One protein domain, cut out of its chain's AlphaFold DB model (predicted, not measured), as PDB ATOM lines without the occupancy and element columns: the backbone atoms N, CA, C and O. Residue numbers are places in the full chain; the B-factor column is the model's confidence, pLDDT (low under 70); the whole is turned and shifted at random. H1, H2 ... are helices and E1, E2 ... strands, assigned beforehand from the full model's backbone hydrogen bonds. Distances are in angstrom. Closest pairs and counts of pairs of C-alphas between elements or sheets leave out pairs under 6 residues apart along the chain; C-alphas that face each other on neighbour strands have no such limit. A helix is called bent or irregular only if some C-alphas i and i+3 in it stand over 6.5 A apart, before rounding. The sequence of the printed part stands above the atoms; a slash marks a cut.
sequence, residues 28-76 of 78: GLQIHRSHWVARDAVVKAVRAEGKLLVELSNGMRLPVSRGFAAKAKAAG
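AT A GLANCE: This is residues 28 to 76 of the 78 residues of a protein of Hyphomicrobiales bacterium (UniProt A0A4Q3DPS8). A twisted antiparallel sheet of three strands, E3, E4 and E5, forms one side of this small domain, and the short helix H1 lies over one of its faces. The hairpin of E1 and E2 packs through E1 on both the edge strand E5 and H1. The printed part has 49 residues with five named strands and then one named helix, in the order E1 E2 E3 E4 E5 H1, and its class is mixed, helices and strands. The three-strand sheet has the order E3 - E4 - E5, and E1 and E2 form an antiparallel sheet of two. The whole is compact, with a radius of gyration of the C-alphas of 9.5 A, and rounded, spanning 23 by 22 by 20 A.

HOW THE PARTS SIT: The larger sheet is a meander, each strand the antiparallel neighbour of the one before: E3, residues 42 to 48, E4, residues 51 to 56, and E5, residues 61 to 64. It is only just strongly twisted, its C-alphas lying up to 4.1 A off the best plane. The hairpin of E3 and E4 has directions 153 degrees apart, and N 46 and O 53 are within hydrogen-bond range at 2.8 A. The hairpin of E4 and E5 has directions 136 degrees apart, with N 64 and O 52 at 2.8 A. H1, residues 66 to 74, is on this sheet at a height over the sheet of 9.8 A. It lies over E4, only just not over E5, where 2 of its C-alphas fall, and runs slantwise to the strands, at 39 degrees to E4 on the local plane. The closest C-alphas of H1 and E4 are those of Leu 52 and Ala 69, 7.4 A apart. In H1, 3 of 5 O i to N i+4 pairs are within hydrogen-bond range. E1, residues 28 to 32, and E2, residues 35 to 38, form a third hairpin, with N 29 and O 37 at 2.7 A. The closest C-alphas of E1 and E5 are those of Ile 31 and Val 64, at 4.9 A. Those of E1 and H1 are Ile 31 and Phe 68, at 5.5 A. E2 and H1 are apart, while E2 and E5 are near each other.

IN THESE COORDINATES: E1 begins at C-alpha 28, (152.321, 136.221, 151.915), and is 12.0 A long. E2 measures 10.3 A, E3 16.3 A, E4 16.0 A and E5 9.6 A from first to last C-alpha. C-alpha 42, where E3 begins, is at (159.363, 140.377, 158.228). H1 is 13.5 A long and ends at C-alpha 74, (147.144, 147.058, 158.127); it is irregular, but only just, with C-alphas 67 and 70 at 6.8 A.

THE WHOLE: The two C-alphas farthest apart are those of Gly 28 and Glu 49, at 25.7 A. The printed part, residues 28 to 76, has no cut. The five links between named elements are tight. The mean pLDDT of the printed part is 83.0, and no printed residue is under 70.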
ATOM      1  N   GLY A  28     151.470 135.321 152.675       75.12
ATOM      2  CA  GLY A  28     152.321 136.221 151.915       75.12
ATOM      3  C   GLY A  28     151.651 137.578 151.710       75.12
ATOM      4  O   GLY A  28     150.516 137.658 151.239       75.12
ATOM      5  N   LEU A  29     152.371 138.664 151.982       80.56
ATOM      6  CA  LEU A  29     151.956 140.021 151.659       80.56
ATOM      7  C   LEU A  29     152.748 140.591 150.480       80.56
ATOM      8  O   LEU A  29     153.977 140.648 150.480       80.56
ATOM      9  N   GLN A  30     152.030 141.112 149.490       83.38
ATOM     10  CA  GLN A  30     152.622 141.918 148.430       83.38
ATOM     11  C   GLN A  30     153.053 143.294 148.963       83.38
ATOM     12  O   GLN A  30     152.213 144.085 149.388       83.38
ATOM     13  N   ILE A  31     154.351 143.601 148.898       82.44
ATOM     14  CA  ILE A  31     154.937 144.889 149.333       82.44
ATOM     15  C   ILE A  31     155.359 145.782 148.157       82.44
ATOM     16  O   ILE A  31     155.604 146.979 148.305       82.44
ATOM     17  N   HIS A  32     155.446 145.203 146.964       84.12
ATOM     18  CA  HIS A  32     155.786 145.879 145.720       84.12
ATOM     19  C   HIS A  32     155.024 145.199 144.585       84.12
ATOM     20  O   HIS A  32     154.722 144.010 144.676       84.12
ATOM     21  N   ARG A  33     154.807 145.889 143.459       74.88
ATOM     22  CA  ARG A  33     154.127 145.310 142.277       74.88
ATOM     23  C   ARG A  33     154.693 143.961 141.813       74.88
ATOM     24  O   ARG A  33     154.001 143.190 141.169       74.88
ATOM     25  N   SER A  34     155.952 143.696 142.146       74.19
ATOM     26  CA  SER A  34     156.699 142.498 141.785       74.19
ATOM     27  C   SER A  34     157.263 141.752 142.992       74.19
ATOM     28  O   SER A  34     158.074 140.876 142.766       74.19
ATOM     29  N   HIS A  35     156.954 142.118 144.241       72.12
ATOM     30  CA  HIS A  35     157.539 141.460 145.417       72.12
ATOM     31  C   HIS A  35     156.466 141.100 146.432       72.12
ATOM     32  O   HIS A  35     155.671 141.949 146.843       72.12
ATOM     33  N   TRP A  36     156.518 139.847 146.856       82.00
ATOM     34  CA  TRP A  36     155.734 139.263 147.928       82.00
ATOM     35  C   TRP A  36     156.678 138.781 149.009       82.00
ATOM     36  O   TRP A  36     157.713 138.210 148.680       82.00
ATOM     37  N   VAL A  37     156.324 139.014 150.266       81.75
ATOM     38  CA  VAL A  37     157.084 138.568 151.434       81.75
ATOM     39  C   VAL A  37     156.169 137.795 152.365       81.75
ATOM     40  O   VAL A  37     155.002 138.146 152.503       81.75
ATOM     41  N   ALA A  38     156.679 136.752 153.002       83.56
ATOM     42  CA  ALA A  38     155.962 136.090 154.086       83.56
ATOM     43  C   ALA A  38     155.808 137.048 155.276       83.56
ATOM     44  O   ALA A  38     156.782 137.705 155.649       83.56
ATOM     45  N   ARG A  39     154.613 137.123 155.878       78.81
ATOM     46  CA  ARG A  39     154.376 137.971 157.055       78.81
ATOM     47  C   ARG A  39     155.349 137.648 158.191       78.81
ATOM     48  O   ARG A  39     156.009 138.553 158.688       78.81
ATOM     49  N   ASP A  40     155.517 136.366 158.495       81.31
ATOM     50  CA  ASP A  40     156.422 135.887 159.552       81.31
ATOM     51  C   ASP A  40     157.906 136.083 159.227       81.31
ATOM     52  O   ASP A  40     158.760 136.034 160.108       81.31
ATOM     53  N   ALA A  41     158.241 136.315 157.957       83.12
ATOM     54  CA  ALA A  41     159.614 136.587 157.560       83.12
ATOM     55  C   ALA A  41     160.012 138.047 157.774       83.12
ATOM     56  O   ALA A  41     161.201 138.343 157.713       83.12
ATOM     57  N   VAL A  42     159.062 138.964 157.985       85.38
ATOM     58  CA  VAL A  42     159.363 140.377 158.228       85.38
ATOM     59  C   VAL A  42     159.739 140.563 159.691       85.38
ATOM     60  O   VAL A  42     158.926 140.379 160.588       85.38
ATOM     61  N   VAL A  43     160.983 140.970 159.923       88.12
ATOM     62  CA  VAL A  43     161.524 141.195 161.267       88.12
ATOM     63  C   VAL A  43     161.243 142.614 161.739       88.12
ATOM     64  O   VAL A  43     160.897 142.828 162.896       88.12
ATOM     65  N   LYS A  44     161.413 143.605 160.858       85.31
ATOM     66  CA  LYS A  44     161.122 145.006 161.184       85.31
ATOM     67  C   LYS A  44     160.905 145.853 159.942       85.31
ATOM     68  O   LYS A  44     161.456 145.580 158.875       85.31
ATOM     69  N   ALA A  45     160.190 146.953 160.120       87.06
ATOM     70  CA  ALA A  45     160.143 148.036 159.157       87.06
ATOM     71  C   ALA A  45     161.191 149.103 159.473       87.06
ATOM     72  O   ALA A  45     161.379 149.497 160.622       87.06
ATOM     73  N   VAL A  46     161.849 149.616 158.440       87.44
ATOM     74  CA  VAL A  46     162.837 150.689 158.545       87.44
ATOM     75  C   VAL A  46     162.480 151.781 157.550       87.44
ATOM     76  O   VAL A  46     162.174 151.503 156.393       87.44
ATOM     77  N   ARG A  47     162.528 153.044 157.972       86.81
ATOM     78  CA  ARG A  47     162.477 154.177 157.044       86.81
ATOM     79  C   ARG A  47     163.901 154.639 156.758       86.81
ATOM     80  O   ARG A  47     164.586 155.069 157.677       86.81
ATOM     81  N   ALA A  48     164.328 154.569 155.502       84.44
ATOM     82  CA  ALA A  48     165.601 155.136 155.055       84.44
ATOM     83  C   ALA A  48     165.377 155.959 153.788       84.44
ATOM     84  O   ALA A  48     164.593 155.567 152.924       84.44
ATOM     85  N   GLU A  49     166.030 157.119 153.698       80.62
ATOM     86  CA  GLU A  49     165.950 158.020 152.534       80.62
ATOM     87  C   GLU A  49     164.504 158.360 152.109       80.62
ATOM     88  O   GLU A  49     164.164 158.416 150.926       80.62
ATOM     89  N   GLY A  50     163.598 158.514 153.081       83.00
ATOM     90  CA  GLY A  50     162.178 158.791 152.822       83.00
ATOM     91  C   GLY A  50     161.388 157.623 152.208       83.00
ATOM     92  O   GLY A  50     160.227 157.800 151.824       83.00
ATOM     93  N   LYS A  51     161.980 156.426 152.122       83.62
ATOM     94  CA  LYS A  51     161.344 155.189 151.653       83.62
ATOM     95  C   LYS A  51     161.089 154.249 152.825       83.62
ATOM     96  O   LYS A  51     161.879 154.167 153.763       83.62
ATOM     97  N   LEU A  52     159.971 153.531 152.758       87.00
ATOM     98  CA  LEU A  52     159.652 152.460 153.693       87.00
ATOM     99  C   LEU A  52     160.312 151.174 153.200       87.00
ATOM    100  O   LEU A  52     160.131 150.793 152.046       87.00
ATOM    101  N   LEU A  53     161.075 150.523 154.062       87.50
ATOM    102  CA  LEU A  53     161.748 149.258 153.809       87.50
ATOM    103  C   LEU A  53     161.275 148.243 154.842       87.50
ATOM    104  O   LEU A  53     160.992 148.603 155.981       87.50
ATOM    105  N   VAL A  54     161.224 146.979 154.450       86.75
ATOM    106  CA  VAL A  54     161.053 145.856 155.375       86.75
ATOM    107  C   VAL A  54     162.339 145.049 155.397       86.75
ATOM    108  O   VAL A  54     162.903 144.752 154.345       86.75
ATOM    109  N   GLU A  55     162.824 144.747 156.593       88.56
ATOM    110  CA  GLU A  55     163.937 143.837 156.833       88.56
ATOM    111  C   GLU A  55     163.371 142.443 157.085       88.56
ATOM    112  O   GLU A  55     162.477 142.261 157.915       88.56
ATOM    113  N   LEU A  56     163.874 141.477 156.329       86.38
ATOM    114  CA  LEU A  56     163.490 140.080 156.417       86.38
ATOM    115  C   LEU A  56     164.425 139.316 157.362       86.38
ATOM    116  O   LEU A  56     165.545 139.750 157.628       86.38
ATOM    117  N   SER A  57     163.994 138.143 157.821       83.94
ATOM    118  CA  SER A  57     164.752 137.266 158.727       83.94
ATOM    119  C   SER A  57     166.085 136.782 158.159       83.94
ATOM    120  O   SER A  57     166.999 136.460 158.910       83.94
ATOM    121  N   ASN A  58     166.237 136.804 156.836       79.06
ATOM    122  CA  ASN A  58     167.493 136.518 156.145       79.06
ATOM    123  C   ASN A  58     168.424 137.745 156.015       79.06
ATOM    124  O   ASN A  58     169.433 137.675 155.319       79.06
ATOM    125  N   GLY A  59     168.072 138.883 156.624       83.00
ATOM    126  CA  GLY A  59     168.829 140.135 156.561       83.00
ATOM    127  C   GLY A  59     168.604 140.960 155.288       83.00
ATOM    128  O   GLY A  59     169.152 142.058 155.167       83.00
ATOM    129  N   MET A  60     167.790 140.490 154.336       83.81
ATOM    130  CA  MET A  60     167.461 141.269 153.141       83.81
ATOM    131  C   MET A  60     166.530 142.432 153.474       83.81
ATOM    132  O   MET A  60     165.576 142.289 154.234       83.81
ATOM    133  N   ARG A  61     166.755 143.574 152.823       85.94
ATOM    134  CA  ARG A  61     165.884 144.750 152.923       85.94
ATOM    135  C   ARG A  61     165.191 144.999 151.597       85.94
ATOM    136  O   ARG A  61     165.857 145.170 150.579       85.94
ATOM    137  N   LEU A  62     163.863 145.044 151.610       85.75
ATOM    138  CA  LEU A  62     163.067 145.301 150.414       85.75
ATOM    139  C   LEU A  62     162.263 146.594 150.546       85.75
ATOM    140  O   LEU A  62     161.627 146.817 151.579       85.75
ATOM    141  N   PRO A  63     162.249 147.448 149.509       86.88
ATOM    142  CA  PRO A  63     161.448 148.657 149.525       86.88
ATOM    143  C   PRO A  63     159.962 148.322 149.373       86.88
ATOM    144  O   PRO A  63     159.546 147.617 148.448       86.88
ATOM    145  N   VAL A  64     159.153 148.907 150.248       87.50
ATOM    146  CA  VAL A  64     157.697 148.890 150.164       87.50
ATOM    147  C   VAL A  64     157.254 150.048 149.276       87.50
ATOM    148  O   VAL A  64     157.574 151.215 149.510       87.50
ATOM    149  N   SER A  65     156.498 149.735 148.229       84.81
ATOM    150  CA  SER A  65     155.878 150.756 147.383       84.81
ATOM    151  C   SER A  65     154.865 151.585 148.172       84.81
ATOM    152  O   SER A  65     154.107 151.038 148.968       84.81
ATOM    153  N   ARG A  66     154.767 152.893 147.890       83.69
ATOM    154  CA  ARG A  66     153.821 153.800 148.578       83.69
ATOM    155  C   ARG A  66     152.378 153.285 148.583       83.69
ATOM    156  O   ARG A  66     151.747 153.298 149.631       83.69
ATOM    157  N   GLY A  67     151.886 152.763 147.455       83.62
ATOM    158  CA  GLY A  67     150.529 152.202 147.360       83.62
ATOM    159  C   GLY A  67     150.303 150.926 148.184       83.62
ATOM    160  O   GLY A  67     149.170 150.599 148.508       83.62
ATOM    161  N   PHE A  68     151.375 150.228 148.567       82.94
ATOM    162  CA  PHE A  68     151.325 149.014 149.385       82.94
ATOM    163  C   PHE A  68     151.648 149.284 150.858       82.94
ATOM    164  O   PHE A  68     151.397 148.425 151.698       82.94
ATOM    165  N   ALA A  69     152.142 150.478 151.202       83.38
ATOM    166  CA  ALA A  69     152.485 150.846 152.574       83.38
ATOM    167  C   ALA A  69     151.270 150.800 153.513       83.38
ATOM    168  O   ALA A  69     151.385 150.320 154.636       83.38
ATOM    169  N   ALA A  70     150.093 151.232 153.047       84.12
ATOM    170  CA  ALA A  70     148.855 151.135 153.823       84.12
ATOM    171  C   ALA A  70     148.473 149.673 154.110       84.12
ATOM    172  O   ALA A  70     148.105 149.338 155.233       84.12
ATOM    173  N   LYS A  71     148.632 148.788 153.116       81.12
ATOM    174  CA  LYS A  71     148.362 147.352 153.255       81.12
ATOM    175  C   LYS A  71     149.373 146.675 154.187       81.12
ATOM    176  O   LYS A  71     148.978 145.874 155.023       81.12
ATOM    177  N   ALA A  72     150.651 147.043 154.086       81.00
ATOM    178  CA  ALA A  72     151.700 146.588 154.997       81.00
ATOM    179  C   ALA A  72     151.425 147.017 156.444       81.00
ATOM    180  O   ALA A  72     151.577 146.211 157.356       81.00
ATOM    181  N   LYS A  73     150.946 148.251 156.645       82.56
ATOM    182  CA  LYS A  73     150.573 148.765 157.970       82.56
ATOM    183  C   LYS A  73     149.359 148.035 158.540       82.56
ATOM    184  O   LYS A  73     149.376 147.624 159.692       82.56
ATOM    185  N   ALA A  74     148.324 147.824 157.726       81.69
ATOM    186  CA  ALA A  74     147.144 147.058 158.127       81.69
ATOM    187  C   ALA A  74     147.485 145.599 158.481       81.69
ATOM    188  O   ALA A  74     146.867 145.015 159.364       81.69
ATOM    189  N   ALA A  75     148.499 145.030 157.828       77.50
ATOM    190  CA  ALA A  75     149.024 143.700 158.120       77.50
ATOM    191  C   ALA A  75     150.020 143.667 159.297       77.50
ATOM    192  O   ALA A  75     150.594 142.616 159.561       77.50
ATOM    193  N   GLY A  76     150.261 144.784 159.993       78.19
ATOM    194  CA  GLY A  76     151.179 144.843 161.137       78.19
ATOM    195  C   GLY A  76     152.652 144.615 160.788       78.19
ATOM    196  O   GLY A  76     153.425 144.230 161.656       78.19
TER     197      GLY A  76